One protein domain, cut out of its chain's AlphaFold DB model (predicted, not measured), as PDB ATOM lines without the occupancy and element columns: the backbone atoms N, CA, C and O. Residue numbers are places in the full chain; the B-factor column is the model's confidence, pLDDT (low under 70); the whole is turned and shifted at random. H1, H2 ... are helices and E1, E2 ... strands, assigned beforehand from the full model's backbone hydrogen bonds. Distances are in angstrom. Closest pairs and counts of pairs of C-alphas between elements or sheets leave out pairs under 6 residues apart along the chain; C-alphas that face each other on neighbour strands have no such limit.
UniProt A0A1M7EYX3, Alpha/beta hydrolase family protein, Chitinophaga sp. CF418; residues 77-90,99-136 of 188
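This is residues 77 to 90 and 99 to 136 of the 188 residues of the protein "Alpha/beta hydrolase family protein" of Chitinophaga sp. CF418 (UniProt A0A1M7EYX3). A short helix, H2, lies in the middle of this small, drawn-out domain, with the helix H1 crossing it on one side and the single strand E1 passing it on another side. A third helix, H3, sits off at one end of the longest axis, beyond a loop, and touches no helix; Asp 88, in the stretch after H1, lies toward the other end. The printed part has 52 residues, with three named helices and one named strand in the order H1, H2, E1, H3; E1 pairs with no named strand, and the class is mixed, helices and strands. The whole is only just loose, close to compact, with a radius of gyration of the C-alphas of 12.3 A. Its outline is a rod, with spans of 39 by 19 by 16 A.

The longest helix by residues, H1, residues 77 to 85, touches H2, residues 99 to 106. Eight pairs of their C-alphas are within 8 A, and the closest are those of Val 77 and Ile 102, 5.4 A apart. The two helices run the same way at a steep tilt of 65 degrees, with their centres 10.9 A apart. From H2 to the strand E1, residues 112 to 118, the closest C-alphas are those of Gly 100 and Tyr 117, 5.9 A apart; 4 pairs of C-alphas are within 8 A, and the centres are 9.0 A apart. H1 and E1 are apart, but only just, with their closest C-alphas 8.2 A from each other. H3, residues 129 to 135, is close to H2 but not clearly touching it: the one pair of C-alphas within 8 A is that of Ala 101 and Leu 129, 7.3 A apart. H2 and H3 run opposite ways at a steep tilt of 55 degrees, with their centres 15.3 A apart. H3 is apart from H1, and it is also apart from E1, which it follows in the chain. In the backbones of H1, H2 and H3, every O i to N i+4 pair is within hydrogen-bond range.

H1 begins at Val 77, whose C-alpha is at (128.562, 103.365, 163.860), and runs 12.2 A from its first to its last C-alpha, that of Asp 85. H2 runs from Gly 99 to Ala 106, a length of 10.3 A. E1 runs from Val 112, with its C-alpha at (125.700, 113.000, 154.864), to Ile 118, with its C-alpha at (129.560, 98.044, 147.383), a length of 17.2 A. H3 runs from Leu 129 to Ala 135, a length of 10.0 A, and its last C-alpha is at (116.166, 85.295, 154.450).

The two C-alphas farthest apart in the domain are those of Asp 88 and Gln 134, at 39.2 A. From the first to the last printed C-alpha, Val 77 to Ser 136, the distance is 24.5 A. Residues 91 to 98 are cut out and not printed, and C-alphas 90 and 99 are 19.6 A apart across the cut. The link from H1 to H2 runs across this cut. Of the links that are printed whole, the one from H2 to E1, with 5 residues, is tight, and the one from E1 to H3, with 10 residues, is short. The mean pLDDT of the printed part is 80.0, with 97 for H1 and 56 for H3. Sixteen residues are under 70, namely residues 120 to 121 and 123 to 136, and H3 lies within the second of these stretches.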
ATOM      1  N   VAL A  77     129.286 102.129 164.191       93.94
ATOM      2  CA  VAL A  77     128.562 103.365 163.860       93.94
ATOM      3  C   VAL A  77     129.159 104.547 164.615       93.94
ATOM      4  O   VAL A  77     129.447 105.572 163.997       93.94
ATOM      5  N   ALA A  78     129.444 104.408 165.913       95.94
ATOM      6  CA  ALA A  78     130.073 105.469 166.695       95.94
ATOM      7  C   ALA A  78     131.473 105.834 166.162       95.94
ATOM      8  O   ALA A  78     131.855 107.007 166.144       95.94
ATOM      9  N   ALA A  79     132.252 104.856 165.688       96.88
ATOM     10  CA  ALA A  79     133.531 105.111 165.024       96.88
ATOM     11  C   ALA A  79     133.359 105.910 163.723       96.88
ATOM     12  O   ALA A  79     134.106 106.863 163.486       96.88
ATOM     13  N   THR A  80     132.347 105.567 162.925       98.06
ATOM     14  CA  THR A  80     132.003 106.273 161.683       98.06
ATOM     15  C   THR A  80     131.538 107.704 161.956       98.06
ATOM     16  O   THR A  80     132.024 108.639 161.321       98.06
ATOM     17  N   GLN A  81     130.678 107.909 162.959       98.19
ATOM     18  CA  GLN A  81     130.215 109.234 163.387       98.19
ATOM     19  C   GLN A  81     131.379 110.137 163.806       98.19
ATOM     20  O   GLN A  81     131.494 111.250 163.305       98.19
ATOM     21  N   ARG A  82     132.339 109.629 164.594       98.50
ATOM     22  CA  ARG A  82     133.540 110.404 164.953       98.50
ATOM     23  C   ARG A  82     134.336 110.866 163.728       98.50
ATOM     24  O   ARG A  82     134.971 111.918 163.776       98.50
ATOM     25  N   VAL A  83     134.381 110.074 162.654       98.50
ATOM     26  CA  VAL A  83     135.047 110.451 161.391       98.50
ATOM     27  C   VAL A  83     134.232 111.506 160.635       98.50
ATOM     28  O   VAL A  83     134.825 112.445 160.100       98.50
ATOM     29  N   LEU A  84     132.901 111.385 160.631       98.25
ATOM     30  CA  LEU A  84     131.970 112.363 160.056       98.25
ATOM     31  C   LEU A  84     132.036 113.726 160.760       98.25
ATOM     32  O   LEU A  84     132.060 114.764 160.094       98.25
ATOM     33  N   ASP A  85     132.162 113.740 162.088       98.00
ATOM     34  CA  ASP A  85     132.302 114.965 162.881       98.00
ATOM     35  C   ASP A  85     133.505 115.804 162.433       98.00
ATOM     36  O   ASP A  85     133.435 117.034 162.419       98.00
ATOM     37  N   ARG A  86     134.576 115.144 161.974       97.25
ATOM     38  CA  ARG A  86     135.809 115.783 161.494       97.25
ATOM     39  C   ARG A  86     135.782 116.203 160.022       97.25
ATOM     40  O   ARG A  86     136.724 116.859 159.588       97.25
ATOM     41  N   GLN A  87     134.760 115.829 159.250       96.19
ATOM     42  CA  GLN A  87     134.646 116.279 157.857       96.19
ATOM     43  C   GLN A  87     134.261 117.759 157.797       96.19
ATOM     44  O   GLN A  87     133.432 118.219 158.587       96.19
ATOM     45  N   ASP A  88     134.810 118.487 156.829       93.94
ATOM     46  CA  ASP A  88     134.453 119.882 156.570       93.94
ATOM     47  C   ASP A  88     133.464 119.970 155.399       93.94
ATOM     48  O   ASP A  88     133.845 119.942 154.229       93.94
ATOM     49  N   GLY A  89     132.170 119.992 155.726       91.88
ATOM     50  CA  GLY A  89     131.073 120.073 154.761       91.88
ATOM     51  C   GLY A  89     130.448 118.730 154.369       91.88
ATOM     52  O   GLY A  89     130.631 117.693 155.015       91.88
ATOM     53  N   THR A  90     129.659 118.769 153.299       91.50
ATOM     54  CA  THR A  90     128.840 117.650 152.823       91.50
ATOM     55  C   THR A  90     129.685 116.434 152.432       91.50
ATOM     56  O   THR A  90     130.742 116.580 151.816       91.50
ATOM     57  N   GLY A  99     129.890  96.861 156.102       83.75
ATOM     58  CA  GLY A  99     129.959  98.320 156.073       83.75
ATOM     59  C   GLY A  99     128.677  98.978 155.562       83.75
ATOM     60  O   GLY A  99     128.389 100.101 155.954       83.75
ATOM     61  N   GLY A 100     127.869  98.273 154.760       79.62
ATOM     62  CA  GLY A 100     126.530  98.712 154.360       79.62
ATOM     63  C   GLY A 100     125.581  98.948 155.539       79.62
ATOM     64  O   GLY A 100     124.955 100.002 155.619       79.62
ATOM     65  N   ALA A 101     125.543  98.031 156.510       80.75
ATOM     66  CA  ALA A 101     124.737  98.199 157.720       80.75
ATOM     67  C   ALA A 101     125.226  99.392 158.558       80.75
ATOM     68  O   ALA A 101     124.422 100.191 159.030       80.75
ATOM     69  N   ILE A 102     126.549  99.571 158.667       89.31
ATOM     70  CA  ILE A 102     127.143 100.705 159.388       89.31
ATOM     71  C   ILE A 102     126.746 102.039 158.737       89.31
ATOM     72  O   ILE A 102     126.314 102.955 159.437       89.31
ATOM     73  N   ILE A 103     126.879 102.170 157.411       90.38
ATOM     74  CA  ILE A 103     126.554 103.431 156.723       90.38
ATOM     75  C   ILE A 103     125.050 103.706 156.663       90.38
ATOM     76  O   ILE A 103     124.671 104.869 156.567       90.38
ATOM     77  N   THR A 104     124.210 102.671 156.746       84.12
ATOM     78  CA  THR A 104     122.749 102.824 156.822       84.12
ATOM     79  C   THR A 104     122.371 103.547 158.114       84.12
ATOM     80  O   THR A 104     121.701 104.576 158.073       84.12
ATOM     81  N   GLU A 105     122.900 103.090 159.251       85.75
ATOM     82  CA  GLU A 105     122.667 103.718 160.556       85.75
ATOM     83  C   GLU A 105     123.347 105.092 160.679       85.75
ATOM     84  O   GLU A 105     122.743 106.078 161.111       85.75
ATOM     85  N   ALA A 106     124.612 105.196 160.253       91.56
ATOM     86  CA  ALA A 106     125.361 106.453 160.294       91.56
ATOM     87  C   ALA A 106     124.849 107.500 159.284       91.56
ATOM     88  O   ALA A 106     125.172 108.685 159.407       91.56
ATOM     89  N   GLY A 107     124.044 107.085 158.302       89.25
ATOM     90  CA  GLY A 107     123.530 107.923 157.220       89.25
ATOM     91  C   GLY A 107     122.621 109.063 157.670       89.25
ATOM     92  O   GLY A 107     122.502 110.055 156.960       89.25
ATOM     93  N   ASN A 108     122.053 108.975 158.876       87.44
ATOM     94  CA  ASN A 108     121.236 110.034 159.479       87.44
ATOM     95  C   ASN A 108     122.050 111.259 159.939       87.44
ATOM     96  O   ASN A 108     121.486 112.256 160.390       87.44
ATOM     97  N   HIS A 109     123.381 111.196 159.872       94.31
ATOM     98  CA  HIS A 109     124.247 112.296 160.269       94.31
ATOM     99  C   HIS A 109     124.056 113.523 159.345       94.31
ATOM    100  O   HIS A 109     124.109 113.380 158.124       94.31
ATOM    101  N   PRO A 110     123.936 114.760 159.874       93.50
ATOM    102  CA  PRO A 110     123.518 115.942 159.101       93.50
ATOM    103  C   PRO A 110     124.469 116.350 157.964       93.50
ATOM    104  O   PRO A 110     124.076 117.080 157.060       93.50
ATOM    105  N   LYS A 111     125.730 115.899 158.000       92.50
ATOM    106  CA  LYS A 111     126.702 116.125 156.912       92.50
ATOM    107  C   LYS A 111     126.584 115.121 155.757       92.50
ATOM    108  O   LYS A 111     127.278 115.295 154.758       92.50
ATOM    109  N   VAL A 112     125.787 114.059 155.878       93.38
ATOM    110  CA  VAL A 112     125.700 113.000 154.864       93.38
ATOM    111  C   VAL A 112     124.719 113.407 153.765       93.38
ATOM    112  O   VAL A 112     123.550 113.654 154.029       93.38
ATOM    113  N   ALA A 113     125.197 113.464 152.520       84.94
ATOM    114  CA  ALA A 113     124.353 113.718 151.345       84.94
ATOM    115  C   ALA A 113     123.871 112.446 150.649       84.94
ATOM    116  O   ALA A 113     122.955 112.503 149.832       84.94
ATOM    117  N   GLY A 114     124.516 111.313 150.913       82.88
ATOM    118  CA  GLY A 114     124.184 110.068 150.245       82.88
ATOM    119  C   GLY A 114     125.044 108.899 150.691       82.88
ATOM    120  O   GLY A 114     126.116 109.069 151.284       82.88
ATOM    121  N   LEU A 115     124.533 107.713 150.373       85.00
ATOM    122  CA  LEU A 115     125.093 106.415 150.722       85.00
ATOM    123  C   LEU A 115     125.462 105.660 149.441       85.00
ATOM    124  O   LEU A 115     124.705 105.666 148.471       85.00
ATOM    125  N   VAL A 116     126.613 104.996 149.448       84.44
ATOM    126  CA  VAL A 116     127.097 104.153 148.353       84.44
ATOM    127  C   VAL A 116     127.382 102.759 148.898       84.44
ATOM    128  O   VAL A 116     128.203 102.584 149.797       84.44
ATOM    129  N   TYR A 117     126.722 101.758 148.323       75.44
ATOM    130  CA  TYR A 117     126.810 100.363 148.745       75.44
ATOM    131  C   TYR A 117     127.635  99.554 147.744       75.44
ATOM    132  O   TYR A 117     127.310  99.515 146.558       75.44
ATOM    133  N   ILE A 118     128.692  98.891 148.213       75.75
ATOM    134  CA  ILE A 118     129.560  98.044 147.383       75.75
ATOM    135  C   ILE A 118     129.510  96.620 147.928       75.75
ATOM    136  O   ILE A 118     130.058  96.343 148.990       75.75
ATOM    137  N   ALA A 119     128.837  95.711 147.214       72.75
ATOM    138  CA  ALA A 119     128.638  94.324 147.656       72.75
ATOM    139  C   ALA A 119     128.191  94.237 149.133       72.75
ATOM    140  O   ALA A 119     128.744  93.466 149.917       72.75
ATOM    141  N   ALA A 120     127.258  95.111 149.524       66.25
ATOM    142  CA  ALA A 120     126.975  95.445 150.912       66.25
ATOM    143  C   ALA A 120     125.562  95.057 151.349       66.25
ATOM    144  O   ALA A 120     124.658  94.947 150.523       66.25
ATOM    145  N   PHE A 121     125.384  94.870 152.657       62.78
ATOM    146  CA  PHE A 121     124.058  94.697 153.244       62.78
ATOM    147  C   PHE A 121     123.317  96.033 153.265       62.78
ATOM    148  O   PHE A 121     123.892  97.048 153.655       62.78
ATOM    149  N   VAL A 122     122.047  96.016 152.868       73.56
ATOM    150  CA  VAL A 122     121.166  97.190 152.840       73.56
ATOM    151  C   VAL A 122     119.915  96.836 153.648       73.56
ATOM    152  O   VAL A 122     118.956  96.343 153.060       73.56
ATOM    153  N   PRO A 123     119.958  96.945 154.987       61.03
ATOM    154  CA  PRO A 123     118.801  96.635 155.819       61.03
ATOM    155  C   PRO A 123     117.696  97.672 155.634       61.03
ATOM    156  O   PRO A 123     117.968  98.874 155.581       61.03
ATOM    157  N   ASP A 124     116.451  97.201 155.575       67.69
ATOM    158  CA  ASP A 124     115.283  98.070 155.685       67.69
ATOM    159  C   ASP A 124     115.111  98.590 157.124       67.69
ATOM    160  O   ASP A 124     115.701  98.096 158.089       67.69
ATOM    161  N   ALA A 125     114.259  99.605 157.291       59.41
ATOM    162  CA  ALA A 125     113.943 100.139 158.610       59.41
ATOM    163  C   ALA A 125     113.389  99.039 159.537       59.41
ATOM    164  O   ALA A 125     112.383  98.399 159.230       59.41
ATOM    165  N   ASN A 126     114.008  98.892 160.713       64.25
ATOM    166  CA  ASN A 126     113.719  97.858 161.717       64.25
ATOM    167  C   ASN A 126     114.117  96.426 161.313       64.25
ATOM    168  O   ASN A 126     113.760  95.476 162.015       64.25
ATOM    169  N   GLU A 127     114.863  96.251 160.223       59.44
ATOM    170  CA  GLU A 127     115.440  94.966 159.851       59.44
ATOM    171  C   GLU A 127     116.809  94.762 160.514       59.44
ATOM    172  O   GLU A 127     117.588  95.693 160.705       59.44
ATOM    173  N   THR A 128     117.124  93.517 160.870       59.41
ATOM    174  CA  THR A 128     118.433  93.167 161.428       59.41
ATOM    175  C   THR A 128     119.325  92.533 160.367       59.41
ATOM    176  O   THR A 128     118.870  91.839 159.459       59.41
ATOM    177  N   LEU A 129     120.640  92.660 160.531       59.38
ATOM    178  CA  LEU A 129     121.582  91.936 159.676       59.38
ATOM    179  C   LEU A 129     121.383  90.409 159.749       59.38
ATOM    180  O   LEU A 129     121.565  89.701 158.760       59.38
ATOM    181  N   LEU A 130     120.974  89.898 160.914       56.88
ATOM    182  CA  LEU A 130     120.682  88.481 161.104       56.88
ATOM    183  C   LEU A 130     119.456  88.034 160.292       56.88
ATOM    184  O   LEU A 130     119.498  86.962 159.694       56.88
ATOM    185  N   SER A 131     118.397  88.847 160.228       53.09
ATOM    186  CA  SER A 131     117.205  88.524 159.434       53.09
ATOM    187  C   SER A 131     117.500  88.524 157.933       53.09
ATOM    188  O   SER A 131     117.055  87.607 157.246       53.09
ATOM    189  N   LEU A 132     118.346  89.437 157.442       55.88
ATOM    190  CA  LEU A 132     118.827  89.421 156.051       55.88
ATOM    191  C   LEU A 132     119.600  88.136 155.709       55.88
ATOM    192  O   LEU A 132     119.411  87.533 154.647       55.88
ATOM    193  N   LEU A 133     120.473  87.695 156.619       56.88
ATOM    194  CA  LEU A 133     121.241  86.459 156.453       56.88
ATOM    195  C   LEU A 133     120.344  85.214 156.473       56.88
ATOM    196  O   LEU A 133     120.593  84.275 155.723       56.88
ATOM    197  N   GLN A 134     119.298  85.210 157.299       53.25
ATOM    198  CA  GLN A 134     118.338  84.104 157.400       53.25
ATOM    199  C   GLN A 134     117.333  84.060 156.241       53.25
ATOM    200  O   GLN A 134     116.847  82.984 155.903       53.25
ATOM    201  N   ALA A 135     117.030  85.204 155.625       56.84
ATOM    202  CA  ALA A 135     116.166  85.295 154.450       56.84
ATOM    203  C   ALA A 135     116.853  84.810 153.160       56.84
ATOM    204  O   ALA A 135     116.188  84.537 152.158       56.84
ATOM    205  N   SER A 136     118.182  84.683 153.174       49.56
ATOM    206  CA  SER A 136     118.946  84.174 152.039       49.56
ATOM    207  C   SER A 136     118.844  82.643 151.961       49.56
ATOM    208  O   SER A 136     118.979  81.971 152.987       49.56
TER     209      SER A 136